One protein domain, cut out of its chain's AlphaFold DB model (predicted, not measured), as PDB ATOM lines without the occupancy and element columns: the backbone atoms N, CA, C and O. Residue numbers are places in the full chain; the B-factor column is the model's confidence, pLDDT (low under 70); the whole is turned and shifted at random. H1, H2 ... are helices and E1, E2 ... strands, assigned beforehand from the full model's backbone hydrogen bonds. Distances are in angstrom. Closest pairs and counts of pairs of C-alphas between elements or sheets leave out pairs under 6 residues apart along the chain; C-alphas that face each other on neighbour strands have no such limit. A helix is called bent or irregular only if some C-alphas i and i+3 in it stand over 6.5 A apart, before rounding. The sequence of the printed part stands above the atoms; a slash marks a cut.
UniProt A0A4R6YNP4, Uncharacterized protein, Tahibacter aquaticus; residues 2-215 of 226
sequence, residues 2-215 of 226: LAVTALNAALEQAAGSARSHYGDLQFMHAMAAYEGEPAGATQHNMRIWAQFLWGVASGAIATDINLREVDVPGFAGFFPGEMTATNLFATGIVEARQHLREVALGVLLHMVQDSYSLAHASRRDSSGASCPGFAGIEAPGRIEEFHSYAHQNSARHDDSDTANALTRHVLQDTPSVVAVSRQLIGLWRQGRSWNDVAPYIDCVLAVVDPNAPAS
ATOM      1  N   LEU A   2     179.366 127.169 181.206       25.92
ATOM      2  CA  LEU A   2     178.922 128.081 182.288       25.92
ATOM      3  C   LEU A   2     178.288 129.408 181.810       25.92
ATOM      4  O   LEU A   2     177.257 129.807 182.335       25.92
ATOM      5  N   ALA A   3     178.838 130.051 180.772       31.06
ATOM      6  CA  ALA A   3     178.298 131.313 180.244       31.06
ATOM      7  C   ALA A   3     176.917 131.178 179.571       31.06
ATOM      8  O   ALA A   3     176.131 132.113 179.613       31.06
ATOM      9  N   VAL A   4     176.602 130.018 178.979       35.25
ATOM     10  CA  VAL A   4     175.297 129.775 178.329       35.25
ATOM     11  C   VAL A   4     174.228 129.488 179.380       35.25
ATOM     12  O   VAL A   4     173.114 129.975 179.263       35.25
ATOM     13  N   THR A   5     174.571 128.763 180.446       37.34
ATOM     14  CA  THR A   5     173.651 128.504 181.562       37.34
ATOM     15  C   THR A   5     173.354 129.773 182.362       37.34
ATOM     16  O   THR A   5     172.202 130.018 182.693       37.34
ATOM     17  N   ALA A   6     174.363 130.613 182.623       39.66
ATOM     18  CA  ALA A   6     174.181 131.910 183.277       39.66
ATOM     19  C   ALA A   6     173.371 132.891 182.410       39.66
ATOM     20  O   ALA A   6     172.541 133.625 182.932       39.66
ATOM     21  N   LEU A   7     173.581 132.873 181.090       45.59
ATOM     22  CA  LEU A   7     172.787 133.647 180.138       45.59
ATOM     23  C   LEU A   7     171.331 133.165 180.116       45.59
ATOM     24  O   LEU A   7     170.443 133.986 180.269       45.59
ATOM     25  N   ASN A   8     171.081 131.856 180.019       47.94
ATOM     26  CA  ASN A   8     169.726 131.293 180.041       47.94
ATOM     27  C   ASN A   8     168.999 131.568 181.360       47.94
ATOM     28  O   ASN A   8     167.848 131.964 181.333       47.94
ATOM     29  N   ALA A   9     169.668 131.451 182.506       48.00
ATOM     30  CA  ALA A   9     169.045 131.753 183.791       48.00
ATOM     31  C   ALA A   9     168.840 133.270 184.017       48.00
ATOM     32  O   ALA A   9     167.964 133.665 184.785       48.00
ATOM     33  N   ALA A  10     169.635 134.131 183.369       50.09
ATOM     34  CA  ALA A  10     169.426 135.582 183.356       50.09
ATOM     35  C   ALA A  10     168.278 135.973 182.415       50.09
ATOM     36  O   ALA A  10     167.502 136.865 182.745       50.09
ATOM     37  N   LEU A  11     168.147 135.274 181.282       54.69
ATOM     38  CA  LEU A  11     167.010 135.361 180.362       54.69
ATOM     39  C   LEU A  11     165.724 134.943 181.074       54.69
ATOM     40  O   LEU A  11     164.796 135.739 181.159       54.69
ATOM     41  N   GLU A  12     165.726 133.763 181.694       56.59
ATOM     42  CA  GLU A  12     164.630 133.244 182.509       56.59
ATOM     43  C   GLU A  12     164.349 134.096 183.744       56.59
ATOM     44  O   GLU A  12     163.267 133.992 184.270       56.59
ATOM     45  N   GLN A  13     165.248 134.937 184.262       57.12
ATOM     46  CA  GLN A  13     164.914 135.817 185.399       57.12
ATOM     47  C   GLN A  13     164.441 137.201 184.967       57.12
ATOM     48  O   GLN A  13     163.490 137.726 185.546       57.12
ATOM     49  N   ALA A  14     165.064 137.779 183.941       52.34
ATOM     50  CA  ALA A  14     164.605 139.026 183.342       52.34
ATOM     51  C   ALA A  14     163.216 138.858 182.706       52.34
ATOM     52  O   ALA A  14     162.426 139.800 182.725       52.34
ATOM     53  N   ALA A  15     162.922 137.653 182.204       49.53
ATOM     54  CA  ALA A  15     161.650 137.264 181.608       49.53
ATOM     55  C   ALA A  15     160.796 136.327 182.495       49.53
ATOM     56  O   ALA A  15     159.633 136.104 182.192       49.53
ATOM     57  N   GLY A  16     161.283 135.849 183.647       48.25
ATOM     58  CA  GLY A  16     160.572 134.883 184.516       48.25
ATOM     59  C   GLY A  16     159.770 135.451 185.666       48.25
ATOM     60  O   GLY A  16     159.358 134.717 186.567       48.25
ATOM     61  N   SER A  17     159.566 136.766 185.708       59.12
ATOM     62  CA  SER A  17     158.625 137.312 186.676       59.12
ATOM     63  C   SER A  17     157.223 136.752 186.392       59.12
ATOM     64  O   SER A  17     156.849 136.533 185.241       59.12
ATOM     65  N   ALA A  18     156.391 136.585 187.424       58.88
ATOM     66  CA  ALA A  18     154.990 136.213 187.210       58.88
ATOM     67  C   ALA A  18     154.269 137.189 186.253       58.88
ATOM     68  O   ALA A  18     153.319 136.801 185.585       58.88
ATOM     69  N   ARG A  19     154.747 138.439 186.146       74.81
ATOM     70  CA  ARG A  19     154.231 139.437 185.200       74.81
ATOM     71  C   ARG A  19     154.584 139.128 183.747       74.81
ATOM     72  O   ARG A  19     153.810 139.471 182.869       74.81
ATOM     73  N   SER A  20     155.722 138.503 183.479       63.78
ATOM     74  CA  SER A  20     156.181 138.200 182.123       63.78
ATOM     75  C   SER A  20     155.749 136.817 181.639       63.78
ATOM     76  O   SER A  20     155.521 136.669 180.452       63.78
ATOM     77  N   HIS A  21     155.491 135.851 182.529       63.47
ATOM     78  CA  HIS A  21     154.834 134.593 182.129       63.47
ATOM     79  C   HIS A  21     153.300 134.667 182.152       63.47
ATOM     80  O   HIS A  21     152.646 134.032 181.336       63.47
ATOM     81  N   TYR A  22     152.713 135.431 183.082       60.66
ATOM     82  CA  TYR A  22     151.269 135.369 183.367       60.66
ATOM     83  C   TYR A  22     150.596 136.740 183.507       60.66
ATOM     84  O   TYR A  22     149.461 136.823 183.974       60.66
ATOM     85  N   GLY A  23     151.285 137.829 183.168       72.94
ATOM     86  CA  GLY A  23     150.784 139.178 183.413       72.94
ATOM     87  C   GLY A  23     151.076 140.155 182.285       72.94
ATOM     88  O   GLY A  23     151.143 139.795 181.114       72.94
ATOM     89  N   ASP A  24     151.242 141.416 182.663       80.19
ATOM     90  CA  ASP A  24     151.315 142.569 181.768       80.19
ATOM     91  C   ASP A  24     152.633 142.705 180.984       80.19
ATOM     92  O   ASP A  24     152.760 143.610 180.163       80.19
ATOM     93  N   LEU A  25     153.602 141.811 181.204       86.75
ATOM     94  CA  LEU A  25     154.888 141.771 180.498       86.75
ATOM     95  C   LEU A  25     155.034 140.553 179.566       86.75
ATOM     96  O   LEU A  25     156.139 140.283 179.103       86.75
ATOM     97  N   GLN A  26     153.950 139.822 179.266       87.62
ATOM     98  CA  GLN A  26     153.975 138.653 178.361       87.62
ATOM     99  C   GLN A  26     154.507 138.948 176.953       87.62
ATOM    100  O   GLN A  26     155.055 138.061 176.299       87.62
ATOM    101  N   PHE A  27     154.476 140.209 176.517       91.38
ATOM    102  CA  PHE A  27     155.101 140.622 175.260       91.38
ATOM    103  C   PHE A  27     156.617 140.339 175.226       91.38
ATOM    104  O   PHE A  27     157.191 140.259 174.144       91.38
ATOM    105  N   MET A  28     157.281 140.164 176.378       89.75
ATOM    106  CA  MET A  28     158.689 139.746 176.435       89.75
ATOM    107  C   MET A  28     158.916 138.350 175.836       89.75
ATOM    108  O   MET A  28     160.020 138.088 175.368       89.75
ATOM    109  N   HIS A  29     157.865 137.528 175.782       88.69
ATOM    110  CA  HIS A  29     157.803 136.212 175.138       88.69
ATOM    111  C   HIS A  29     156.953 136.224 173.866       88.69
ATOM    112  O   HIS A  29     156.376 135.217 173.478       88.69
ATOM    113  N   ALA A  30     156.800 137.392 173.234       92.75
ATOM    114  CA  ALA A  30     155.947 137.547 172.059       92.75
ATOM    115  C   ALA A  30     154.509 137.028 172.268       92.75
ATOM    116  O   ALA A  30     153.905 136.495 171.343       92.75
ATOM    117  N   MET A  31     153.960 137.195 173.470       92.19
ATOM    118  CA  MET A  31     152.586 136.825 173.793       92.19
ATOM    119  C   MET A  31     151.767 138.039 174.212       92.19
ATOM    120  O   MET A  31     152.281 139.012 174.769       92.19
ATOM    121  N   ALA A  32     150.468 137.958 173.961       93.69
ATOM    122  CA  ALA A  32     149.499 138.908 174.464       93.69
ATOM    123  C   ALA A  32     149.342 138.787 175.985       93.69
ATOM    124  O   ALA A  32     149.342 137.688 176.538       93.69
ATOM    125  N   ALA A  33     149.145 139.912 176.674       89.56
ATOM    126  CA  ALA A  33     148.988 139.910 178.133       89.56
ATOM    127  C   ALA A  33     147.661 139.288 178.610       89.56
ATOM    128  O   ALA A  33     147.559 138.844 179.756       89.56
ATOM    129  N   TYR A  34     146.638 139.282 177.756       89.94
ATOM    130  CA  TYR A  34     145.308 138.748 178.040       89.94
ATOM    131  C   TYR A  34     144.563 138.407 176.741       89.94
ATOM    132  O   TYR A  34     144.880 138.917 175.666       89.94
ATOM    133  N   GLU A  35     143.535 137.563 176.851       90.06
ATOM    134  CA  GLU A  35     142.640 137.218 175.740       90.06
ATOM    135  C   GLU A  35     141.976 138.456 175.136       90.06
ATOM    136  O   GLU A  35     141.421 139.300 175.842       90.06
ATOM    137  N   GLY A  36     141.979 138.537 173.811       94.56
ATOM    138  CA  GLY A  36     141.414 139.658 173.077       94.56
ATOM    139  C   GLY A  36     142.279 140.917 173.061       94.56
ATOM    140  O   GLY A  36     141.834 141.915 172.492       94.56
ATOM    141  N   GLU A  37     143.492 140.905 173.634       96.25
ATOM    142  CA  GLU A  37     144.450 141.994 173.419       96.25
ATOM    143  C   GLU A  37     144.690 142.168 171.905       96.25
ATOM    144  O   GLU A  37     144.956 141.181 171.211       96.25
ATOM    145  N   PRO A  38     144.579 143.391 171.357       98.00
ATOM    146  CA  PRO A  38     144.865 143.630 169.948       98.00
ATOM    147  C   PRO A  38     146.334 143.348 169.622       98.00
ATOM    148  O   PRO A  38     147.222 143.856 170.307       98.00
ATOM    149  N   ALA A  39     146.612 142.646 168.522       98.12
ATOM    150  CA  ALA A  39     147.977 142.314 168.109       98.12
ATOM    151  C   ALA A  39     148.900 143.545 167.988       98.12
ATOM    152  O   ALA A  39     150.094 143.475 168.275       98.12
ATOM    153  N   GLY A  40     148.355 144.703 167.606       98.25
ATOM    154  CA  GLY A  40     149.087 145.968 167.565       98.25
ATOM    155  C   GLY A  40     149.559 146.456 168.940       98.25
ATOM    156  O   GLY A  40     150.601 147.100 169.018       98.25
ATOM    157  N   ALA A  41     148.845 146.133 170.023       98.06
ATOM    158  CA  ALA A  41     149.252 146.472 171.387       98.06
ATOM    159  C   ALA A  41     150.453 145.625 171.834       98.06
ATOM    160  O   ALA A  41     151.457 146.177 172.289       98.06
ATOM    161  N   THR A  42     150.404 144.308 171.614       97.69
ATOM    162  CA  THR A  42     151.531 143.406 171.890       97.69
ATOM    163  C   THR A  42     152.757 143.801 171.060       97.69
ATOM    164  O   THR A  42     153.837 144.011 171.611       97.69
ATOM    165  N   GLN A  43     152.581 144.021 169.750       98.44
ATOM    166  CA  GLN A  43     153.641 144.468 168.839       98.44
ATOM    167  C   GLN A  43     154.284 145.787 169.285       98.44
ATOM    168  O   GLN A  43     155.510 145.925 169.264       98.44
ATOM    169  N   HIS A  44     153.470 146.748 169.726       98.31
ATOM    170  CA  HIS A  44     153.948 148.028 170.235       98.31
ATOM    171  C   HIS A  44     154.821 147.852 171.485       98.31
ATOM    172  O   HIS A  44     155.918 148.414 171.554       98.31
ATOM    173  N   ASN A  45     154.385 147.026 172.438       97.81
ATOM    174  CA  ASN A  45     155.141 146.761 173.661       97.81
ATOM    175  C   ASN A  45     156.449 146.004 173.380       97.81
ATOM    176  O   ASN A  45     157.500 146.384 173.902       97.81
ATOM    177  N   MET A  46     156.424 145.012 172.480       98.12
ATOM    178  CA  MET A  46     157.634 144.331 171.997       98.12
ATOM    179  C   MET A  46     158.636 145.313 171.386       98.12
ATOM    180  O   MET A  46     159.839 145.204 171.617       98.12
ATOM    181  N   ARG A  47     158.163 146.306 170.625       98.50
ATOM    182  CA  ARG A  47     159.023 147.333 170.024       98.50
ATOM    183  C   ARG A  47     159.670 148.238 171.075       98.50
ATOM    184  O   ARG A  47     160.863 148.521 170.966       98.50
ATOM    185  N   ILE A  48     158.914 148.682 172.084       98.12
ATOM    186  CA  ILE A  48     159.448 149.465 173.215       98.12
ATOM    187  C   ILE A  48     160.528 148.658 173.943       98.12
ATOM    188  O   ILE A  48     161.615 149.165 174.225       98.12
ATOM    189  N   TRP A  49     160.254 147.378 174.196       96.69
ATOM    190  CA  TRP A  49     161.201 146.471 174.831       96.69
ATOM    191  C   TRP A  49     162.466 146.268 173.998       96.69
ATOM    192  O   TRP A  49     163.573 146.418 174.511       96.69
ATOM    193  N   ALA A  50     162.320 146.042 172.691       98.25
ATOM    194  CA  ALA A  50     163.442 145.923 171.767       98.25
ATOM    195  C   ALA A  50     164.317 147.183 171.744       98.25
ATOM    196  O   ALA A  50     165.543 147.067 171.706       98.25
ATOM    197  N   GLN A  51     163.716 148.378 171.812       98.50
ATOM    198  CA  GLN A  51     164.460 149.637 171.872       98.50
ATOM    199  C   GLN A  51     165.337 149.715 173.121       98.50
ATOM    200  O   GLN A  51     166.524 150.040 173.025       98.50
ATOM    201  N   PHE A  52     164.773 149.391 174.285       97.38
ATOM    202  CA  PHE A  52     165.525 149.348 175.535       97.38
ATOM    203  C   PHE A  52     166.660 148.318 175.481       97.38
ATOM    204  O   PHE A  52     167.815 148.653 175.752       97.38
ATOM    205  N   LEU A  53     166.360 147.084 175.065       96.50
ATOM    206  CA  LEU A  53     167.345 146.007 174.968       96.50
ATOM    207  C   LEU A  53     168.486 146.352 174.013       96.50
ATOM    208  O   LEU A  53     169.654 146.144 174.343       96.50
ATOM    209  N   TRP A  54     168.171 146.939 172.856       98.31
ATOM    210  CA  TRP A  54     169.184 147.407 171.914       98.31
ATOM    211  C   TRP A  54     170.036 148.526 172.509       98.31
ATOM    212  O   TRP A  54     171.257 148.536 172.338       98.31
ATOM    213  N   GLY A  55     169.417 149.461 173.231       97.94
ATOM    214  CA  GLY A  55     170.115 150.534 173.931       97.94
ATOM    215  C   GLY A  55     171.123 150.000 174.951       97.94
ATOM    216  O   GLY A  55     172.276 150.431 174.945       97.94
ATOM    217  N   VAL A  56     170.745 149.003 175.756       95.88
ATOM    218  CA  VAL A  56     171.671 148.352 176.701       95.88
ATOM    219  C   VAL A  56     172.754 147.567 175.956       95.88
ATOM    220  O   VAL A  56     173.943 147.745 176.219       95.88
ATOM    221  N   ALA A  57     172.383 146.747 174.969       95.88
ATOM    222  CA  ALA A  57     173.329 145.938 174.199       95.88
ATOM    223  C   ALA A  57     174.379 146.795 173.465       95.88
ATOM    224  O   ALA A  57     175.569 146.460 173.413       95.88
ATOM    225  N   SER A  58     173.968 147.933 172.907       96.81
ATOM    226  CA  SER A  58     174.852 148.889 172.225       96.81
ATOM    227  C   SER A  58     175.637 149.791 173.186       96.81
ATOM    228  O   SER A  58     176.611 150.414 172.764       96.81
ATOM    229  N   GLY A  59     175.293 149.799 174.478       95.62
ATOM    230  CA  GLY A  59     175.895 150.672 175.486       95.62
ATOM    231  C   GLY A  59     175.396 152.120 175.430       95.62
ATOM    232  O   GLY A  59     175.988 152.983 176.070       95.62
ATOM    233  N   ALA A  60     174.335 152.395 174.666       96.44
ATOM    234  CA  ALA A  60     173.675 153.698 174.624       96.44
ATOM    235  C   ALA A  60     172.831 153.972 175.883       96.44
ATOM    236  O   ALA A  60     172.631 155.127 176.248       96.44
ATOM    237  N   ILE A  61     172.357 152.915 176.548       96.00
ATOM    238  CA  ILE A  61     171.678 152.972 177.846       96.00
ATOM    239  C   ILE A  61     172.621 152.369 178.888       96.00
ATOM    240  O   ILE A  61     173.044 151.218 178.757       96.00
ATOM    241  N   ALA A  62     172.965 153.154 179.909       93.69
ATOM    242  CA  ALA A  62     173.798 152.689 181.011       93.69
ATOM    243  C   ALA A  62     173.041 151.663 181.873       93.69
ATOM    244  O   ALA A  62     171.818 151.693 181.977       93.69
ATOM    245  N   THR A  63     173.755 150.715 182.477       91.38
ATOM    246  CA  THR A  63     173.117 149.590 183.179       91.38
ATOM    247  C   THR A  63     172.777 149.876 184.640       91.38
ATOM    248  O   THR A  63     172.103 149.071 185.286       91.38
ATOM    249  N   ASP A  64     173.277 150.980 185.180       90.69
ATOM    250  CA  ASP A  64     173.154 151.413 186.571       90.69
ATOM    251  C   ASP A  64     172.114 152.524 186.779       90.69
ATOM    252  O   ASP A  64     171.800 152.842 187.926       90.69
ATOM    253  N   ILE A  65     171.523 153.066 185.706       90.69
ATOM    254  CA  ILE A  65     170.383 153.982 185.827       90.69
ATOM    255  C   ILE A  65     169.109 153.235 186.214       90.69
ATOM    256  O   ILE A  65     168.914 152.060 185.878       90.69
ATOM    257  N   ASN A  66     168.220 153.941 186.909       91.19
ATOM    258  CA  ASN A  66     166.901 153.422 187.220       91.19
ATOM    259  C   ASN A  66     166.073 153.288 185.927       91.19
ATOM    260  O   ASN A  66     166.040 154.194 185.097       91.19
ATOM    261  N   LEU A  67     165.386 152.158 185.755       90.19
ATOM    262  CA  LEU A  67     164.575 151.846 184.578       90.19
ATOM    263  C   LEU A  67     163.460 152.869 184.331       90.19
ATOM    264  O   LEU A  67     163.125 153.122 183.177       90.19
ATOM    265  N   ARG A  68     162.926 153.513 185.374       89.56
ATOM    266  CA  ARG A  68     161.924 154.583 185.221       89.56
ATOM    267  C   ARG A  68     162.493 155.871 184.606       89.56
ATOM    268  O   ARG A  68     161.724 156.727 184.183       89.56
ATOM    269  N   GLU A  69     163.817 156.031 184.619       90.88
ATOM    270  CA  GLU A  69     164.547 157.204 184.114       90.88
ATOM    271  C   GLU A  69     165.096 156.979 182.697       90.88
ATOM    272  O   GLU A  69     165.666 157.888 182.095       90.88
ATOM    273  N   VAL A  70     164.923 155.773 182.149       93.44
ATOM    274  CA  VAL A  70     165.295 155.448 180.773       93.44
ATOM    275  C   VAL A  70     164.443 156.264 179.797       93.44
ATOM    276  O   VAL A  70     163.215 156.175 179.802       93.44
ATOM    277  N   ASP A  71     165.106 156.993 178.897       93.75
ATOM    278  CA  ASP A  71     164.460 157.776 177.837       93.75
ATOM    279  C   ASP A  71     164.051 156.893 176.643       93.75
ATOM    280  O   ASP A  71     164.594 156.960 175.538       93.75
ATOM    281  N   VAL A  72     163.104 155.990 176.897       95.44
ATOM    282  CA  VAL A  72     162.398 155.213 175.875       95.44
ATOM    283  C   VAL A  72     160.901 155.451 176.086       95.44
ATOM    284  O   VAL A  72     160.365 155.057 177.125       95.44
ATOM    285  N   PRO A  73     160.194 156.097 175.137       93.62
ATOM    286  CA  PRO A  73     158.778 156.413 175.300       93.62
ATOM    287  C   PRO A  73     157.934 155.186 175.668       93.62
ATOM    288  O   PRO A  73     157.999 154.158 174.999       93.62
ATOM    289  N   GLY A  74     157.154 155.296 176.748       91.12
ATOM    290  CA  GLY A  74     156.296 154.223 177.271       91.12
ATOM    291  C   GLY A  74     156.998 153.204 178.182       91.12
ATOM    292  O   GLY A  74     156.324 152.551 178.976       91.12
ATOM    293  N   PHE A  75     158.332 153.118 178.162       93.12
ATOM    294  CA  PHE A  75     159.084 152.090 178.893       93.12
ATOM    295  C   PHE A  75     158.938 152.179 180.417       93.12
ATOM    296  O   PHE A  75     158.781 151.158 181.084       93.12
ATOM    297  N   ALA A  76     158.931 153.392 180.979       89.00
ATOM    298  CA  ALA A  76     158.807 153.596 182.424       89.00
ATOM    299  C   ALA A  76     157.526 152.969 183.014       89.00
ATOM    300  O   ALA A  76     157.506 152.591 184.184       89.00
ATOM    301  N   GLY A  77     156.471 152.804 182.202       88.00
ATOM    302  CA  GLY A  77     155.234 152.135 182.611       88.00
ATOM    303  C   GLY A  77     155.411 150.646 182.930       88.00
ATOM    304  O   GLY A  77     154.674 150.114 183.756       88.00
ATOM    305  N   PHE A  78     156.410 149.978 182.344       88.00
ATOM    306  CA  PHE A  78     156.686 148.560 182.598       88.00
ATOM    307  C   PHE A  78     157.339 148.329 183.968       88.00
ATOM    308  O   PHE A  78     157.083 147.312 184.625       88.00
ATOM    309  N   PHE A  79     158.141 149.294 184.428       86.69
ATOM    310  CA  PHE A  79     158.954 149.197 185.640       86.69
ATOM    311  C   PHE A  79     158.803 150.447 186.526       86.69
ATOM    312  O   PHE A  79     159.733 151.243 186.636       86.69
ATOM    313  N   PRO A  80     157.654 150.626 187.206       78.12
ATOM    314  CA  PRO A  80     157.402 151.817 188.024       78.12
ATOM    315  C   PRO A  80     158.201 151.869 189.343       78.12
ATOM    316  O   PRO A  80     158.184 152.887 190.034       78.12
ATOM    317  N   GLY A  81     158.856 150.768 189.731       82.12
ATOM    318  CA  GLY A  81     159.614 150.646 190.980       82.12
ATOM    319  C   GLY A  81     161.093 151.033 190.870       82.12
ATOM    320  O   GLY A  81     161.585 151.433 189.821       82.12
ATOM    321  N   GLU A  82     161.825 150.869 191.974       83.12
ATOM    322  CA  GLU A  82     163.280 151.049 192.006       83.12
ATOM    323  C   GLU A  82     163.977 149.798 191.443       83.12
ATOM    324  O   GLU A  82     164.147 148.796 192.137       83.12
ATOM    325  N   MET A  83     164.345 149.842 190.162       85.38
ATOM    326  CA  MET A  83     165.038 148.758 189.462       85.38
ATOM    327  C   MET A  83     166.036 149.348 188.469       85.38
ATOM    328  O   MET A  83     165.733 150.342 187.823       85.38
ATOM    329  N   THR A  84     167.210 148.738 188.321       88.38
ATOM    330  CA  THR A  84     168.184 149.071 187.263       88.38
ATOM    331  C   THR A  84     168.271 147.935 186.247       88.38
ATOM    332  O   THR A  84     167.876 146.808 186.555       88.38
ATOM    333  N   ALA A  85     168.847 148.173 185.066       83.81
ATOM    334  CA  ALA A  85     169.097 147.088 184.108       83.81
ATOM    335  C   ALA A  85     170.043 146.018 184.690       83.81
ATOM    336  O   ALA A  85     169.883 144.829 184.425       83.81
ATOM    337  N   THR A  86     170.986 146.414 185.553       84.69
ATOM    338  CA  THR A  86     171.834 145.474 186.302       84.69
ATOM    339  C   THR A  86     170.998 144.582 187.215       84.69
ATOM    340  O   THR A  86     171.236 143.378 187.278       84.69
ATOM    341  N   ASN A  87     170.011 145.139 187.923       82.88
ATOM    342  CA  ASN A  87     169.114 144.323 188.739       82.88
ATOM    343  C   ASN A  87     168.232 143.431 187.867       82.88
ATOM    344  O   ASN A  87     168.086 142.256 188.177       82.88
ATOM    345  N   LEU A  88     167.704 143.951 186.764       81.25
ATOM    346  CA  LEU A  88     166.844 143.183 185.872       81.25
ATOM    347  C   LEU A  88     167.562 141.960 185.277       81.25
ATOM    348  O   LEU A  88     167.004 140.871 185.270       81.25
ATOM    349  N   PHE A  89     168.812 142.119 184.834       80.38
ATOM    350  CA  PHE A  89     169.551 141.068 184.123       80.38
ATOM    351  C   PHE A  89     170.490 140.226 184.993       80.38
ATOM    352  O   PHE A  89     170.925 139.166 184.555       80.38
ATOM    353  N   ALA A  90     170.860 140.682 186.192       75.38
ATOM    354  CA  ALA A  90     171.838 139.989 187.035       75.38
ATOM    355  C   ALA A  90     171.351 139.706 188.461       75.38
ATOM    356  O   ALA A  90     172.159 139.423 189.355       75.38
ATOM    357  N   THR A  91     170.039 139.776 188.705       67.75
ATOM    358  CA  THR A  91     169.472 139.190 189.926       67.75
ATOM    359  C   THR A  91     169.783 137.691 189.942       67.75
ATOM    360  O   THR A  91     169.719 137.018 188.921       67.75
ATOM    361  N   GLY A  92     170.257 137.190 191.085       61.50
ATOM    362  CA  GLY A  92     170.578 135.771 191.282       61.50
ATOM    363  C   GLY A  92     171.827 135.233 190.565       61.50
ATOM    364  O   GLY A  92     172.251 134.129 190.895       61.50
ATOM    365  N   ILE A  93     172.445 135.976 189.634       68.00
ATOM    366  CA  ILE A  93     173.564 135.489 188.803       68.00
ATOM    367  C   ILE A  93     174.665 136.547 188.747       68.00
ATOM    368  O   ILE A  93     174.608 137.519 187.992       68.00
ATOM    369  N   VAL A  94     175.692 136.362 189.572       68.75
ATOM    370  CA  VAL A  94     176.780 137.337 189.730       68.75
ATOM    371  C   VAL A  94     177.592 137.474 188.439       68.75
ATOM    372  O   VAL A  94     178.012 138.576 188.089       68.75
ATOM    373  N   GLU A  95     177.757 136.382 187.699       72.06
ATOM    374  CA  GLU A  95     178.524 136.301 186.457       72.06
ATOM    375  C   GLU A  95     177.885 137.111 185.319       72.06
ATOM    376  O   GLU A  95     178.598 137.677 184.490       72.06
ATOM    377  N   ALA A  96     176.552 137.245 185.305       72.25
ATOM    378  CA  ALA A  96     175.828 138.007 184.284       72.25
ATOM    379  C   ALA A  96     176.190 139.503 184.307       72.25
ATOM    380  O   ALA A  96     176.147 140.171 183.274       72.25
ATOM    381  N   ARG A  97     176.639 140.027 185.460       75.12
ATOM    382  CA  ARG A  97     177.041 141.438 185.621       75.12
ATOM    383  C   ARG A  97     178.186 141.850 184.702       75.12
ATOM    384  O   ARG A  97     178.286 143.022 184.357       75.12
ATOM    385  N   GLN A  98     179.048 140.913 184.312       79.50
ATOM    386  CA  GLN A  98     180.187 141.194 183.432       79.50
ATOM    387  C   GLN A  98     179.803 141.199 181.945       79.50
ATOM    388  O   GLN A  98     180.592 141.645 181.116       79.50
ATOM    389  N   HIS A  99     178.595 140.734 181.613       85.31
ATOM    390  CA  HIS A  99     178.146 140.472 180.244       85.31
ATOM    391  C   HIS A  99     176.754 141.054 179.963       85.31
ATOM    392  O   HIS A  99     176.015 140.542 179.128       85.31
ATOM    393  N   LEU A 100     176.361 142.123 180.667       86.38
ATOM    394  CA  LEU A 100     175.006 142.690 180.590       86.38
ATOM    395  C   LEU A 100     174.602 143.116 179.170       86.38
ATOM    396  O   LEU A 100     173.425 143.084 178.825       86.38
ATOM    397  N   ARG A 101     175.575 143.488 178.333       91.12
ATOM    398  CA  ARG A 101     175.333 143.875 176.938       91.12
ATOM    399  C   ARG A 101     174.962 142.667 176.083       91.12
ATOM    400  O   ARG A 101     174.008 142.723 175.313       91.12
ATOM    401  N   GLU A 102     175.698 141.572 176.237       89.19
ATOM    402  CA  GLU A 102     175.420 140.293 175.590       89.19
ATOM    403  C   GLU A 102     174.129 139.670 176.121       89.19
ATOM    404  O   GLU A 102     173.374 139.102 175.337       89.19
ATOM    405  N   VAL A 103     173.848 139.825 177.419       85.50
ATOM    406  CA  VAL A 103     172.577 139.405 178.020       85.50
ATOM    407  C   VAL A 103     171.418 140.162 177.384       85.50
ATOM    408  O   VAL A 103     170.514 139.520 176.867       85.50
ATOM    409  N   ALA A 104     171.469 141.496 177.318       90.38
ATOM    410  CA  ALA A 104     170.411 142.290 176.692       90.38
ATOM    411  C   ALA A 104     170.185 141.916 175.216       90.38
ATOM    412  O   ALA A 104     169.041 141.794 174.773       90.38
ATOM    413  N   LEU A 105     171.261 141.667 174.459       93.88
ATOM    414  CA  LEU A 105     171.141 141.144 173.097       93.88
ATOM    415  C   LEU A 105     170.487 139.757 173.088       93.88
ATOM    416  O   LEU A 105     169.601 139.513 172.279       93.88
ATOM    417  N   GLY A 106     170.899 138.860 173.984       86.94
ATOM    418  CA  GLY A 106     170.298 137.538 174.143       86.94
ATOM    419  C   GLY A 106     168.797 137.609 174.420       86.94
ATOM    420  O   GLY A 106     168.045 136.868 173.798       86.94
ATOM    421  N   VAL A 107     168.354 138.539 175.274       87.69
ATOM    422  CA  VAL A 107     166.931 138.726 175.618       87.69
ATOM    423  C   VAL A 107     166.146 139.173 174.388       87.69
ATOM    424  O   VAL A 107     165.056 138.671 174.131       87.69
ATOM    425  N   LEU A 108     166.722 140.066 173.578       93.94
ATOM    426  CA  LEU A 108     166.099 140.502 172.328       93.94
ATOM    427  C   LEU A 108     165.962 139.335 171.348       93.94
ATOM    428  O   LEU A 108     164.914 139.163 170.730       93.94
ATOM    429  N   LEU A 109     167.022 138.538 171.199       92.38
ATOM    430  CA  LEU A 109     167.011 137.373 170.319       92.38
ATOM    431  C   LEU A 109     166.008 136.318 170.787       92.38
ATOM    432  O   LEU A 109     165.361 135.716 169.940       92.38
ATOM    433  N   HIS A 110     165.862 136.127 172.098       86.19
ATOM    434  CA  HIS A 110     164.886 135.213 172.680       86.19
ATOM    435  C   HIS A 110     163.448 135.658 172.386       86.19
ATOM    436  O   HIS A 110     162.714 134.895 171.777       86.19
ATOM    437  N   MET A 111     163.086 136.918 172.652       92.75
ATOM    438  CA  MET A 111     161.759 137.444 172.290       92.75
ATOM    439  C   MET A 111     161.473 137.291 170.784       92.75
ATOM    440  O   MET A 111     160.364 136.956 170.366       92.75
ATOM    441  N   VAL A 112     162.477 137.548 169.937       94.31
ATOM    442  CA  VAL A 112     162.339 137.330 168.491       94.31
ATOM    443  C   VAL A 112     162.143 135.848 168.190       94.31
ATOM    444  O   VAL A 112     161.334 135.543 167.326       94.31
ATOM    445  N   GLN A 113     162.824 134.935 168.881       89.50
ATOM    446  CA  GLN A 113     162.631 133.496 168.708       89.50
ATOM    447  C   GLN A 113     161.240 133.026 169.107       89.50
ATOM    448  O   GLN A 113     160.606 132.317 168.327       89.50
ATOM    449  N   ASP A 114     160.755 133.485 170.250       86.56
ATOM    450  CA  ASP A 114     159.420 133.190 170.760       86.56
ATOM    451  C   ASP A 114     158.350 133.633 169.756       86.56
ATOM    452  O   ASP A 114     157.422 132.892 169.451       86.56
ATOM    453  N   SER A 115     158.557 134.757 169.063       93.06
ATOM    454  CA  SER A 115     157.631 135.198 168.012       93.06
ATOM    455  C   SER A 115     157.536 134.270 166.783       93.06
ATOM    456  O   SER A 115     156.716 134.534 165.909       93.06
ATOM    457  N   TYR A 116     158.382 133.239 166.663       90.81
ATOM    458  CA  TYR A 116     158.314 132.177 165.637       90.81
ATOM    459  C   TYR A 116     157.799 130.850 166.224       90.81
ATOM    460  O   TYR A 116     157.591 129.878 165.495       90.81
ATOM    461  N   SER A 117     157.594 130.785 167.541       86.12
ATOM    462  CA  SER A 117     156.967 129.646 168.191       86.12
ATOM    463  C   SER A 117     155.476 129.641 167.891       86.12
ATOM    464  O   SER A 117     154.770 130.598 168.200       86.12
ATOM    465  N   LEU A 118     154.967 128.523 167.367       84.75
ATOM    466  CA  LEU A 118     153.529 128.330 167.159       84.75
ATOM    467  C   LEU A 118     152.740 128.371 168.476       84.75
ATOM    468  O   LEU A 118     151.534 128.600 168.444       84.75
ATOM    469  N   ALA A 119     153.392 128.149 169.623       82.25
ATOM    470  CA  ALA A 119     152.751 128.311 170.923       82.25
ATOM    471  C   ALA A 119     152.509 129.785 171.260       82.25
ATOM    472  O   ALA A 119     151.488 130.099 171.862       82.25
ATOM    473  N   HIS A 120     153.368 130.697 170.811       88.44
ATOM    474  CA  HIS A 120     153.307 132.109 171.196       88.44
ATOM    475  C   HIS A 120     152.695 133.004 170.126       88.44
ATOM    476  O   HIS A 120     152.021 133.971 170.460       88.44
ATOM    477  N   ALA A 121     152.886 132.692 168.845       92.56
ATOM    478  CA  ALA A 121     152.353 133.490 167.749       92.56
ATOM    479  C   ALA A 121     152.050 132.644 166.509       92.56
ATOM    480  O   ALA A 121     152.659 131.604 166.259       92.56
ATOM    481  N   SER A 122     151.131 133.137 165.681       93.12
ATOM    482  CA  SER A 122     150.893 132.615 164.336       93.12
ATOM    483  C   SER A 122     151.352 133.621 163.281       93.12
ATOM    484  O   SER A 122     151.273 134.840 163.462       93.12
ATOM    485  N   ARG A 123     151.870 133.116 162.161       93.69
ATOM    486  CA  ARG A 123     152.397 133.918 161.053       93.69
ATOM    487  C   ARG A 123     151.887 133.386 159.726       93.69
ATOM    488  O   ARG A 123     151.673 132.189 159.563       93.69
ATOM    489  N   ARG A 124     151.764 134.293 158.759       94.31
ATOM    490  CA  ARG A 124     151.597 133.927 157.348       94.31
ATOM    491  C   ARG A 124     152.887 133.366 156.777       94.31
ATOM    492  O   ARG A 124     153.960 133.611 157.312       94.31
ATOM    493  N   ASP A 125     152.792 132.758 155.604       92.12
ATOM    494  CA  ASP A 125     153.970 132.531 154.774       92.12
ATOM    495  C   ASP A 125     154.626 133.865 154.376       92.12
ATOM    496  O   ASP A 125     153.957 134.894 154.192       92.12
ATOM    497  N   SER A 126     155.951 133.850 154.212       91.94
ATOM    498  CA  SER A 126     156.662 134.988 153.626       91.94
ATOM    499  C   SER A 126     156.183 135.253 152.202       91.94
ATOM    500  O   SER A 126     155.931 134.350 151.406       91.94
ATOM    501  N   SER A 127     156.104 136.539 151.865       92.00
ATOM    502  CA  SER A 127     155.791 136.995 150.508       92.00
ATOM    503  C   SER A 127     157.006 137.011 149.569       92.00
ATOM    504  O   SER A 127     156.859 137.346 148.395       92.00
ATOM    505  N   GLY A 128     158.212 136.728 150.078       91.31
ATOM    506  CA  GLY A 128     159.482 136.899 149.363       91.31
ATOM    507  C   GLY A 128     159.934 138.360 149.217       91.31
ATOM    508  O   GLY A 128     160.988 138.632 148.639       91.31
ATOM    509  N   ALA A 129     159.156 139.324 149.721       93.44
ATOM    510  CA  ALA A 129     159.546 140.730 149.740       93.44
ATOM    511  C   ALA A 129     160.734 140.961 150.686       93.44
ATOM    512  O   ALA A 129     160.917 140.234 151.654       93.44
ATOM    513  N   SER A 130     161.532 142.003 150.442       95.94
ATOM    514  CA  SER A 130     162.583 142.410 151.383       95.94
ATOM    515  C   SER A 130     162.048 143.330 152.478       95.94
ATOM    516  O   SER A 130     161.113 144.102 152.248       95.94
ATOM    517  N   CYS A 131     162.693 143.318 153.644       96.12
ATOM    518  CA  CYS A 131     162.425 144.306 154.680       96.12
ATOM    519  C   CYS A 131     162.716 145.733 154.173       96.12
ATOM    520  O   CYS A 131     163.756 145.962 153.541       96.12
ATOM    521  N   PRO A 132     161.848 146.723 154.464       92.44
ATOM    522  CA  PRO A 132     162.077 148.110 154.069       92.44
ATOM    523  C   PRO A 132     163.423 148.639 154.579       92.44
ATOM    524  O   PRO A 132     163.720 148.559 155.765       92.44
ATOM    525  N   GLY A 133     164.249 149.176 153.677       91.00
ATOM    526  CA  GLY A 133     165.594 149.666 154.012       91.00
ATOM    527  C   GLY A 133     166.683 148.586 154.088       91.00
ATOM    528  O   GLY A 133     167.850 148.926 154.260       91.00
ATOM    529  N   PHE A 134     166.340 147.308 153.892       93.12
ATOM    530  CA  PHE A 134     167.266 146.174 153.940       93.12
ATOM    531  C   PHE A 134     167.205 145.364 152.640       93.12
ATOM    532  O   PHE A 134     166.641 144.273 152.579       93.12
ATOM    533  N   ALA A 135     167.790 145.915 151.572       90.12
ATOM    534  CA  ALA A 135     167.817 145.264 150.265       90.12
ATOM    535  C   ALA A 135     168.448 143.861 150.340       90.12
ATOM    536  O   ALA A 135     169.546 143.695 150.872       90.12
ATOM    537  N   GLY A 136     167.751 142.859 149.796       89.81
ATOM    538  CA  GLY A 136     168.209 141.466 149.791       89.81
ATOM    539  C   GLY A 136     168.036 140.729 151.121       89.81
ATOM    540  O   GLY A 136     168.385 139.555 151.199       89.81
ATOM    541  N   ILE A 137     167.487 141.381 152.150       94.06
ATOM    542  CA  ILE A 137     167.085 140.725 153.395       94.06
ATOM    543  C   ILE A 137     165.587 140.469 153.316       94.06
ATOM    544  O   ILE A 137     164.792 141.404 153.389       94.06
ATOM    545  N   GLU A 138     165.210 139.206 153.135       94.44
ATOM    546  CA  GLU A 138     163.809 138.802 153.056       94.44
ATOM    547  C   GLU A 138     163.051 139.142 154.348       94.44
ATOM    548  O   GLU A 138     163.570 138.984 155.456       94.44
ATOM    549  N   ALA A 139     161.831 139.647 154.192       95.88
ATOM    550  CA  ALA A 139     160.902 139.893 155.278       95.88
ATOM    551  C   ALA A 139     160.213 138.581 155.668       95.88
ATOM    552  O   ALA A 139     159.721 137.881 154.783       95.88
ATOM    553  N   PRO A 140     160.125 138.254 156.965       95.62
ATOM    554  CA  PRO A 140     159.340 137.112 157.395       95.62
ATOM    555  C   PRO A 140     157.855 137.313 157.144       95.62
ATOM    556  O   PRO A 140     157.357 138.424 156.936       95.62
ATOM    557  N   GLY A 141     157.146 136.192 157.214       95.50
ATOM    558  CA  GLY A 141     155.707 136.167 157.357       95.50
ATOM    559  C   GLY A 141     155.211 137.153 158.411       95.50
ATOM    560  O   GLY A 141     155.706 137.178 159.545       95.50
ATOM    561  N   ARG A 142     154.223 137.970 158.034       97.50
ATOM    562  CA  ARG A 142     153.564 138.886 158.971       97.50
ATOM    563  C   ARG A 142     152.799 138.082 160.021       97.50
ATOM    564  O   ARG A 142     152.184 137.069 159.690       97.50
ATOM    565  N   ILE A 143     152.822 138.571 161.255       97.62
ATOM    566  CA  ILE A 143     152.162 137.960 162.413       97.62
ATOM    567  C   ILE A 143     150.653 138.130 162.263       97.62
ATOM    568  O   ILE A 143     150.172 139.247 162.072       97.62
ATOM    569  N   GLU A 144     149.911 137.033 162.305       96.31
ATOM    570  CA  GLU A 144     148.448 137.065 162.276       96.31
ATOM    571  C   GLU A 144     147.893 137.350 163.666       96.31
ATOM    572  O   GLU A 144     146.995 138.177 163.806       96.31
ATOM    573  N   GLU A 145     148.486 136.727 164.681       94.75
ATOM    574  CA  GLU A 145     148.041 136.793 166.064       94.75
ATOM    575  C   GLU A 145     149.216 136.537 167.016       94.75
ATOM    576  O   GLU A 145     150.078 135.700 166.736       94.75
ATOM    577  N   PHE A 146     149.223 137.234 168.153       95.81
ATOM    578  CA  PHE A 146     149.987 136.829 169.331       95.81
ATOM    579  C   PHE A 146     149.045 136.087 170.269       95.81
ATOM    580  O   PHE A 146     147.992 136.617 170.625       95.81
ATOM    581  N   HIS A 147     149.407 134.872 170.654       93.25
ATOM    582  CA  HIS A 147     148.596 134.079 171.560       93.25
ATOM    583  C   HIS A 147     148.694 134.619 172.992       93.25
ATOM    584  O   HIS A 147     149.659 135.291 173.357       93.25
ATOM    585  N   SER A 148     147.692 134.313 173.811       88.06
ATOM    586  CA  SER A 148     147.671 134.610 175.244       88.06
ATOM    587  C   SER A 148     147.812 133.321 176.052       88.06
ATOM    588  O   SER A 148     147.188 132.301 175.745       88.06
ATOM    589  N   TYR A 149     148.594 133.371 177.132       79.75
ATOM    590  CA  TYR A 149     148.785 132.217 178.012       79.75
ATOM    591  C   TYR A 149     147.510 131.826 178.782       79.75
ATOM    592  O   TYR A 149     147.362 130.679 179.198       79.75
ATOM    593  N   ALA A 150     146.571 132.758 178.990       70.50
ATOM    594  CA  ALA A 150     145.481 132.632 179.967       70.50
ATOM    595  C   ALA A 150     144.610 131.367 179.809       70.50
ATOM    596  O   ALA A 150     144.016 130.901 180.787       70.50
ATOM    597  N   HIS A 151     144.538 130.802 178.601       66.69
ATOM    598  CA  HIS A 151     143.792 129.576 178.305       66.69
ATOM    599  C   HIS A 151     144.631 128.474 177.637       66.69
ATOM    600  O   HIS A 151     144.069 127.498 177.137       66.69
ATOM    601  N   GLN A 152     145.960 128.587 177.645       68.69
ATOM    602  CA  GLN A 152     146.836 127.529 177.151       68.69
ATOM    603  C   GLN A 152     147.016 126.405 178.176       68.69
ATOM    604  O   GLN A 152     147.019 126.613 179.389       68.69
ATOM    605  N   ASN A 153     147.201 125.185 177.674       66.25
ATOM    606  CA  ASN A 153     147.685 124.078 178.483       66.25
ATOM    607  C   ASN A 153     149.182 124.286 178.767       66.25
ATOM    608  O   ASN A 153     150.000 124.264 177.844       66.25
ATOM    609  N   SER A 154     149.534 124.412 180.047       64.31
ATOM    610  CA  SER A 154     150.903 124.700 180.489       64.31
ATOM    611  C   SER A 154     151.924 123.637 180.071       64.31
ATOM    612  O   SER A 154     153.028 123.976 179.679       64.31
ATOM    613  N   ALA A 155     151.562 122.350 180.064       59.78
ATOM    614  CA  ALA A 155     152.485 121.287 179.656       59.78
ATOM    615  C   ALA A 155     152.785 121.325 178.146       59.78
ATOM    616  O   ALA A 155     153.917 121.099 177.726       59.78
ATOM    617  N   ARG A 156     151.783 121.643 177.313       58.56
ATOM    618  CA  ARG A 156     151.966 121.787 175.854       58.56
ATOM    619  C   ARG A 156     152.743 123.057 175.496       58.56
ATOM    620  O   ARG A 156     153.444 123.071 174.479       58.56
ATOM    621  N   HIS A 157     152.584 124.096 176.312       62.28
ATOM    622  CA  HIS A 157     153.363 125.324 176.245       62.28
ATOM    623  C   HIS A 157     154.835 125.039 176.571       62.28
ATOM    624  O   HIS A 157     155.687 125.245 175.714       62.28
ATOM    625  N   ASP A 158     155.124 124.447 177.735       61.75
ATOM    626  CA  ASP A 158     156.491 124.143 178.183       61.75
ATOM    627  C   ASP A 158     157.261 123.281 177.164       61.75
ATOM    628  O   ASP A 158     158.433 123.532 176.878       61.75
ATOM    629  N   ASP A 159     156.599 122.296 176.544       58.75
ATOM    630  CA  ASP A 159     157.187 121.459 175.488       58.75
ATOM    631  C   ASP A 159     157.615 122.264 174.242       58.75
ATOM    632  O   ASP A 159     158.563 121.881 173.535       58.75
ATOM    633  N   SER A 160     156.913 123.364 173.959       56.97
ATOM    634  CA  SER A 160     157.152 124.259 172.819       56.97
ATOM    635  C   SER A 160     158.186 125.349 173.113       56.97
ATOM    636  O   SER A 160     158.771 125.875 172.171       56.97
ATOM    637  N   ASP A 161     158.499 125.576 174.387       60.62
ATOM    638  CA  ASP A 161     159.532 126.517 174.846       60.62
ATOM    639  C   ASP A 161     160.900 125.845 175.033       60.62
ATOM    640  O   ASP A 161     161.913 126.470 175.356       60.62
ATOM    641  N   THR A 162     160.978 124.535 174.783       59.88
ATOM    642  CA  THR A 162     162.245 123.809 174.852       59.88
ATOM    643  C   THR A 162     163.188 124.162 173.696       59.88
ATOM    644  O   THR A 162     162.792 124.346 172.545       59.88
ATOM    645  N   ALA A 163     164.499 124.082 173.947       53.25
ATOM    646  CA  ALA A 163     165.522 124.189 172.898       53.25
ATOM    647  C   ALA A 163     165.339 123.169 171.744       53.25
ATOM    648  O   ALA A 163     165.795 123.399 170.624       53.25
ATOM    649  N   ASN A 164     164.652 122.046 171.991       48.12
ATOM    650  CA  ASN A 164     164.301 121.074 170.952       48.12
ATOM    651  C   ASN A 164     163.159 121.569 170.050       48.12
ATOM    652  O   ASN A 164     163.155 121.262 168.856       48.12
ATOM    653  N   ALA A 165     162.216 122.351 170.582       56.22
ATOM    654  CA  ALA A 165     161.156 122.977 169.801       56.22
ATOM    655  C   ALA A 165     161.705 124.022 168.823       56.22
ATOM    656  O   ALA A 165     161.283 124.037 167.668       56.22
ATOM    657  N   LEU A 166     162.751 124.764 169.211       58.28
ATOM    658  CA  LEU A 166     163.465 125.698 168.328       58.28
ATOM    659  C   LEU A 166     163.895 125.046 167.000       58.28
ATOM    660  O   LEU A 166     163.824 125.675 165.947       58.28
ATOM    661  N   THR A 167     164.280 123.763 167.015       54.47
ATOM    662  CA  THR A 167     164.665 123.029 165.793       54.47
ATOM    663  C   THR A 167     163.493 122.852 164.819       54.47
ATOM    664  O   THR A 167     163.707 122.848 163.608       54.47
ATOM    665  N   ARG A 168     162.253 122.741 165.315       59.09
ATOM    666  CA  ARG A 168     161.050 122.648 164.471       59.09
ATOM    667  C   ARG A 168     160.738 123.990 163.808       59.09
ATOM    668  O   ARG A 168     160.500 124.012 162.606       59.09
ATOM    669  N   HIS A 169     160.870 125.092 164.547       62.34
ATOM    670  CA  HIS A 169     160.632 126.451 164.041       62.34
ATOM    671  C   HIS A 169     161.637 126.864 162.954       62.34
ATOM    672  O   HIS A 169     161.285 127.504 161.969       62.34
ATOM    673  N   VAL A 170     162.890 126.404 163.049       62.88
ATOM    674  CA  VAL A 170     163.915 126.654 162.016       62.88
ATOM    675  C   VAL A 170     163.543 126.086 160.640       62.88
ATOM    676  O   VAL A 170     164.021 126.606 159.632       62.88
ATOM    677  N   LEU A 171     162.724 125.032 160.584       65.69
ATOM    678  CA  LEU A 171     162.351 124.355 159.339       65.69
ATOM    679  C   LEU A 171     161.032 124.852 158.734       65.69
ATOM    680  O   LEU A 171     160.738 124.503 157.593       65.69
ATOM    681  N   GLN A 172     160.233 125.608 159.490       71.00
ATOM    682  CA  GLN A 172     158.872 125.992 159.103       71.00
ATOM    683  C   GLN A 172     158.803 127.390 158.485       71.00
ATOM    684  O   GLN A 172     157.993 127.607 157.589       71.00
ATOM    685  N   ASP A 173     159.690 128.300 158.896       79.62
ATOM    686  CA  ASP A 173     159.633 129.699 158.480       79.62
ATOM    687  C   ASP A 173     160.728 130.084 157.484       79.62
ATOM    688  O   ASP A 173     161.886 129.664 157.578       79.62
ATOM    689  N   THR A 174     160.363 130.960 156.546       82.44
ATOM    690  CA  THR A 174     161.296 131.625 155.627       82.44
ATOM    691  C   THR A 174     161.168 133.148 155.781       82.44
ATOM    692  O   THR A 174     160.048 133.648 155.733       82.44
ATOM    693  N   PRO A 175     162.276 133.893 155.973       88.56
ATOM    694  CA  PRO A 175     163.554 133.379 156.446       88.56
ATOM    695  C   PRO A 175     163.395 132.763 157.844       88.56
ATOM    696  O   PRO A 175     162.556 133.187 158.635       88.56
ATOM    697  N   SER A 176     164.230 131.776 158.164       90.06
ATOM    698  CA  SER A 176     164.171 131.153 159.483       90.06
ATOM    699  C   SER A 176     164.590 132.134 160.576       90.06
ATOM    700  O   SER A 176     165.400 133.044 160.363       90.06
ATOM    701  N   VAL A 177     164.122 131.882 161.796       89.00
ATOM    702  CA  VAL A 177     164.525 132.631 162.991       89.00
ATOM    703  C   VAL A 177     166.051 132.721 163.156       89.00
ATOM    704  O   VAL A 177     166.582 133.737 163.597       89.00
ATOM    705  N   VAL A 178     166.803 131.702 162.719       89.50
ATOM    706  CA  VAL A 178     168.276 131.717 162.735       89.50
ATOM    707  C   VAL A 178     168.835 132.786 161.796       89.50
ATOM    708  O   VAL A 178     169.805 133.459 162.150       89.50
ATOM    709  N   ALA A 179     168.255 132.959 160.608       92.12
ATOM    710  CA  ALA A 179     168.678 133.996 159.671       92.12
ATOM    711  C   ALA A 179     168.380 135.398 160.224       92.12
ATOM    712  O   ALA A 179     169.257 136.265 160.179       92.12
ATOM    713  N   VAL A 180     167.204 135.590 160.829       95.06
ATOM    714  CA  VAL A 180     166.830 136.855 161.481       95.06
ATOM    715  C   VAL A 180     167.751 137.177 162.657       95.06
ATOM    716  O   VAL A 180     168.322 138.270 162.722       95.06
ATOM    717  N   SER A 181     168.010 136.209 163.536       93.62
ATOM    718  CA  SER A 181     168.940 136.375 164.658       93.62
ATOM    719  C   SER A 181     170.362 136.689 164.190       93.62
ATOM    720  O   SER A 181     171.031 137.551 164.760       93.62
ATOM    721  N   ARG A 182     170.836 136.051 163.111       95.12
ATOM    722  CA  ARG A 182     172.143 136.369 162.509       95.12
ATOM    723  C   ARG A 182     172.203 137.802 161.991       95.12
ATOM    724  O   ARG A 182     173.237 138.446 162.168       95.12
ATOM    725  N   GLN A 183     171.127 138.296 161.384       96.81
ATOM    726  CA  GLN A 183     171.059 139.673 160.906       96.81
ATOM    727  C   GLN A 183     171.118 140.669 162.072       96.81
ATOM    728  O   GLN A 183     171.920 141.602 162.024       96.81
ATOM    729  N   LEU A 184     170.367 140.438 163.156       97.56
ATOM    730  CA  LEU A 184     170.413 141.277 164.363       97.56
ATOM    731  C   LEU A 184     171.803 141.295 165.012       97.56
ATOM    732  O   LEU A 184     172.337 142.366 165.301       97.56
ATOM    733  N   ILE A 185     172.438 140.128 165.167       97.75
ATOM    734  CA  ILE A 185     173.818 140.030 165.666       97.75
ATOM    735  C   ILE A 185     174.784 140.789 164.743       97.75
ATOM    736  O   ILE A 185     175.705 141.453 165.222       97.75
ATOM    737  N   GLY A 186     174.589 140.703 163.425       97.88
ATOM    738  CA  GLY A 186     175.377 141.435 162.436       97.88
ATOM    739  C   GLY A 186     175.264 142.950 162.606       97.88
ATOM    740  O   GLY A 186     176.288 143.628 162.685       97.88
ATOM    741  N   LEU A 187     174.041 143.469 162.731       97.88
ATOM    742  CA  LEU A 187     173.777 144.891 162.975       97.88
ATOM    743  C   LEU A 187     174.386 145.363 164.303       97.88
ATOM    744  O   LEU A 187     174.969 146.446 164.363       97.88
ATOM    745  N   TRP A 188     174.325 144.533 165.346       98.12
ATOM    746  CA  TRP A 188     174.905 144.854 166.650       98.12
ATOM    747  C   TRP A 188     176.433 144.930 166.576       98.12
ATOM    748  O   TRP A 188     177.032 145.905 167.026       98.12
ATOM    749  N   ARG A 189     177.075 143.956 165.917       97.75
ATOM    750  CA  ARG A 189     178.533 143.943 165.692       97.75
ATOM    751  C   ARG A 189     179.019 145.106 164.831       97.75
ATOM    752  O   ARG A 189     180.154 145.540 164.988       97.75
ATOM    753  N   GLN A 190     178.174 145.604 163.932       97.62
ATOM    754  CA  GLN A 190     178.436 146.807 163.138       97.62
ATOM    755  C   GLN A 190     178.238 148.108 163.934       97.62
ATOM    756  O   GLN A 190     178.468 149.183 163.388       97.62
ATOM    757  N   GLY A 191     177.801 148.036 165.197       97.56
ATOM    758  CA  GLY A 191     177.571 149.207 166.042       97.56
ATOM    759  C   GLY A 191     176.399 150.069 165.574       97.56
ATOM    760  O   GLY A 191     176.426 151.284 165.761       97.56
ATOM    761  N   ARG A 192     175.390 149.472 164.923       98.12
ATOM    762  CA  ARG A 192     174.246 150.223 164.390       98.12
ATOM    763  C   ARG A 192     173.399 150.830 165.507       98.12
ATOM    764  O   ARG A 192     173.162 150.209 166.546       98.12
ATOM    765  N   SER A 193     172.939 152.055 165.272       97.88
ATOM    766  CA  SER A 193     172.073 152.783 166.202       97.88
ATOM    767  C   SER A 193     170.658 152.196 166.221       97.88
ATOM    768  O   SER A 193     170.272 151.474 165.302       97.88
ATOM    769  N   TRP A 194     169.843 152.540 167.223       97.94
ATOM    770  CA  TRP A 194     168.427 152.152 167.214       97.94
ATOM    771  C   TRP A 194     167.704 152.641 165.951       97.94
ATOM    772  O   TRP A 194     166.962 151.875 165.351       97.94
ATOM    773  N   ASN A 195     167.977 153.863 165.486       97.38
ATOM    774  CA  ASN A 195     167.351 154.414 164.276       97.38
ATOM    775  C   ASN A 195     167.649 153.588 163.017       97.38
ATOM    776  O   ASN A 195     166.823 153.526 162.113       97.38
ATOM    777  N   ASP A 196     168.816 152.946 162.967       97.06
ATOM    778  CA  ASP A 196     169.182 152.049 161.874       97.06
ATOM    779  C   ASP A 196     168.501 150.683 161.975       97.06
ATOM    780  O   ASP A 196     168.242 150.054 160.954       97.06
ATOM    781  N   VAL A 197     168.258 150.190 163.193       97.75
ATOM    782  CA  VAL A 197     167.780 148.820 163.444       97.75
ATOM    783  C   VAL A 197     166.266 148.741 163.605       97.75
ATOM    784  O   VAL A 197     165.673 147.728 163.236       97.75
ATOM    785  N   ALA A 198     165.625 149.810 164.075       98.06
ATOM    786  CA  ALA A 198     164.182 149.876 164.277       98.06
ATOM    787  C   ALA A 198     163.380 149.461 163.031       98.06
ATOM    788  O   ALA A 198     162.490 148.631 163.191       98.06
ATOM    789  N   PRO A 199     163.715 149.886 161.791       98.12
ATOM    790  CA  PRO A 199     162.965 149.445 160.613       98.12
ATOM    791  C   PRO A 199     163.063 147.933 160.354       98.12
ATOM    792  O   PRO A 199     162.134 147.341 159.806       98.12
ATOM    793  N   TYR A 200     164.162 147.284 160.764       98.31
ATOM    794  CA  TYR A 200     164.287 145.828 160.675       98.31
ATOM    795  C   TYR A 200     163.431 145.124 161.727       98.31
ATOM    796  O   TYR A 200     162.727 144.173 161.400       98.31
ATOM    797  N   ILE A 201     163.448 145.612 162.971       98.31
ATOM    798  CA  ILE A 201     162.585 145.096 164.043       98.31
ATOM    799  C   ILE A 201     161.107 145.265 163.669       98.31
ATOM    800  O   ILE A 201     160.343 144.308 163.764       98.31
ATOM    801  N   ASP A 202     160.726 146.438 163.159       98.31
ATOM    802  CA  ASP A 202     159.363 146.742 162.711       98.31
ATOM    803  C   ASP A 202     158.923 145.810 161.569       98.31
ATOM    804  O   ASP A 202     157.775 145.376 161.534       98.31
ATOM    805  N   CYS A 203     159.840 145.448 160.664       98.19
ATOM    806  CA  CYS A 203     159.596 144.454 159.619       98.19
ATOM    807  C   CYS A 203     159.389 143.038 160.185       98.19
ATOM    808  O   CYS A 203     158.434 142.359 159.819       98.19
ATOM    809  N   VAL A 204     160.271 142.590 161.087       97.94
ATOM    810  CA  VAL A 204     160.229 141.242 161.682       97.94
ATOM    811  C   VAL A 204     158.968 141.028 162.524       97.94
ATOM    812  O   VAL A 204     158.398 139.932 162.535       97.94
ATOM    813  N   LEU A 205     158.524 142.079 163.214       98.06
ATOM    814  CA  LEU A 205     157.348 142.079 164.082       98.06
ATOM    815  C   LEU A 205     156.087 142.606 163.384       98.06
ATOM    816  O   LEU A 205     155.102 142.919 164.049       98.06
ATOM    817  N   ALA A 206     156.097 142.749 162.056       98.12
ATOM    818  CA  ALA A 206     154.960 143.301 161.333       98.12
ATOM    819  C   ALA A 206     153.718 142.413 161.505       98.12
ATOM    820  O   ALA A 206     153.690 141.272 161.047       98.12
ATOM    821  N   VAL A 207     152.662 142.958 162.110       98.31
ATOM    822  CA  VAL A 207     151.352 142.297 162.231       98.31
ATOM    823  C   VAL A 207     150.530 142.494 160.968       98.31
ATOM    824  O   VAL A 207     150.688 143.513 160.297       98.31
ATOM    825  N   VAL A 208     149.661 141.544 160.629       97.94
ATOM    826  CA  VAL A 208     148.725 141.600 159.496       97.94
ATOM    827  C   VAL A 208     147.633 142.637 159.733       97.94
ATOM    828  O   VAL A 208     147.481 143.551 158.918       97.94
ATOM    829  N   ASP A 209     146.907 142.480 160.838       98.06
ATOM    830  CA  ASP A 209     145.852 143.371 161.309       98.06
ATOM    831  C   ASP A 209     146.182 143.767 162.756       98.06
ATOM    832  O   ASP A 209     146.208 142.900 163.629       98.06
ATOM    833  N   PRO A 210     146.452 145.054 163.047       98.06
ATOM    834  CA  PRO A 210     146.754 145.493 164.407       98.06
ATOM    835  C   PRO A 210     145.584 145.312 165.385       98.06
ATOM    836  O   PRO A 210     145.805 145.393 166.592       98.06
ATOM    837  N   ASN A 211     144.363 145.069 164.898       98.19
ATOM    838  CA  ASN A 211     143.188 144.821 165.730       98.19
ATOM    839  C   ASN A 211     142.854 143.331 165.889       98.19
ATOM    840  O   ASN A 211     141.848 143.022 166.528       98.19
ATOM    841  N   ALA A 212     143.650 142.420 165.314       97.06
ATOM    842  CA  ALA A 212     143.436 140.987 165.488       97.06
ATOM    843  C   ALA A 212     143.470 140.639 166.990       97.06
ATOM    844  O   ALA A 212     144.449 140.988 167.655       97.06
ATOM    845  N   PRO A 213     142.408 140.025 167.540       96.88
ATOM    846  CA  PRO A 213     142.338 139.717 168.961       96.88
ATOM    847  C   PRO A 213     143.178 138.482 169.287       96.88
ATOM    848  O   PRO A 213     143.102 137.482 168.577       96.88
ATOM    849  N   ALA A 214     143.918 138.534 170.390       94.94
ATOM    850  CA  ALA A 214     144.618 137.375 170.928       94.94
ATOM    851  C   ALA A 214     143.663 136.262 171.394       94.94
ATOM    852  O   ALA A 214     142.593 136.533 171.946       94.94
ATOM    853  N   SER A 215     144.100 135.018 171.243       91.38
ATOM    854  CA  SER A 215     143.484 133.793 171.748       91.38
ATOM    855  C   SER A 215     144.553 132.830 172.283       91.38
ATOM    856  O   SER A 215     145.748 133.078 172.154       91.38
TER     857      SER A 215
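What this domain is: This is residues 2 to 215 of the 226 residues of an uncharacterized protein of Tahibacter aquaticus (UniProt A0A4R6YNP4). Four helices, H4, H7, H10 and H11, form an up-and-down bundle, each running against the one before it, with the small hairpin E1 E2 at the first end of H4. H1 and H5 pack on H7 with H6 beside them, H3 packs on H4 and H7, and H8 and H9 lie at the rim. The printed part has 214 residues with eleven named helices and two named strands: H1 to H7, E1, E2, H8 to H11; the sheet E1 - E2 is antiparallel and the class is mostly helix. The whole is compact, with a radius of gyration of the C-alphas of 16.2 A and spans of 42 by 40 by 35 A.

How they stand to each other: E1, residues 121 to 123, and E2, residues 143 to 146, form an antiparallel hairpin; N 122 and O 145, 3.0 A apart, are within hydrogen-bond range. H4, residues 39 to 58, comes closest to E2 at the C-alphas of Ala 39 and Glu 145, 5.9 A. With residues 50 to 58 alone it touches the hub H7, residues 100 to 114, at a shallow tilt of 25 degrees, opposite ways; closest C-alphas Ala 57 and Arg 101, 4.0 A. H7 touches H10, residues 177 to 189, at C-alphas Leu 109 and Ser 181, 6.1 A. H4 touches H11, residues 194 to 204, at C-alphas Gln 51 and Trp 194, 6.6 A; H11 is irregular, but only just: C-alphas 196 and 199 are 6.9 A apart. H3, residues 26 to 29, touches H7 at C-alphas His 29 and Met 111, 5.0 A, and touches H2, residues 18 to 22, only at the corner. H1, residues 2 to 14, touches H7 at C-alphas Leu 11 and Val 107, 5.8 A; it also touches H5, residues 85 to 90, and H6, residues 94 to 98. H9, residues 163 to 172, touches H10 only at the corner, only just, with 3 pairs of C-alphas within 8 A; H8, residues 154 to 160, is near H9. Every O i to N i+4 pair is within hydrogen-bond range in H1, H2, H4, H5, H7 and H10; H8 has 2 of 3, H11 5 of 7, H6 0 of 1 and H9 2 of 6, with O i to N i+3 counts of 2 of 2 in H6 and 5 of 7 in H9, and H3 is too short for an i+4 pair.

Where its parts are: H1 begins at C-alpha 2 (178.922, 128.081, 182.288). H4, 28.0 A long, begins at C-alpha 39 (147.977, 142.314, 168.109); H7 is 20.7 A long. H11 ends at C-alpha 204 (160.229, 141.242, 161.682).

The domain as a whole: The farthest C-alphas, Glu 82 and Gly 128, are 45.1 A apart. The printed part has no cut; the links H4 to H5 and E1 to E2 are long. The pLDDT is under 70 in residues 2 to 18, 20 to 22, 91 to 94 and 151 to 171.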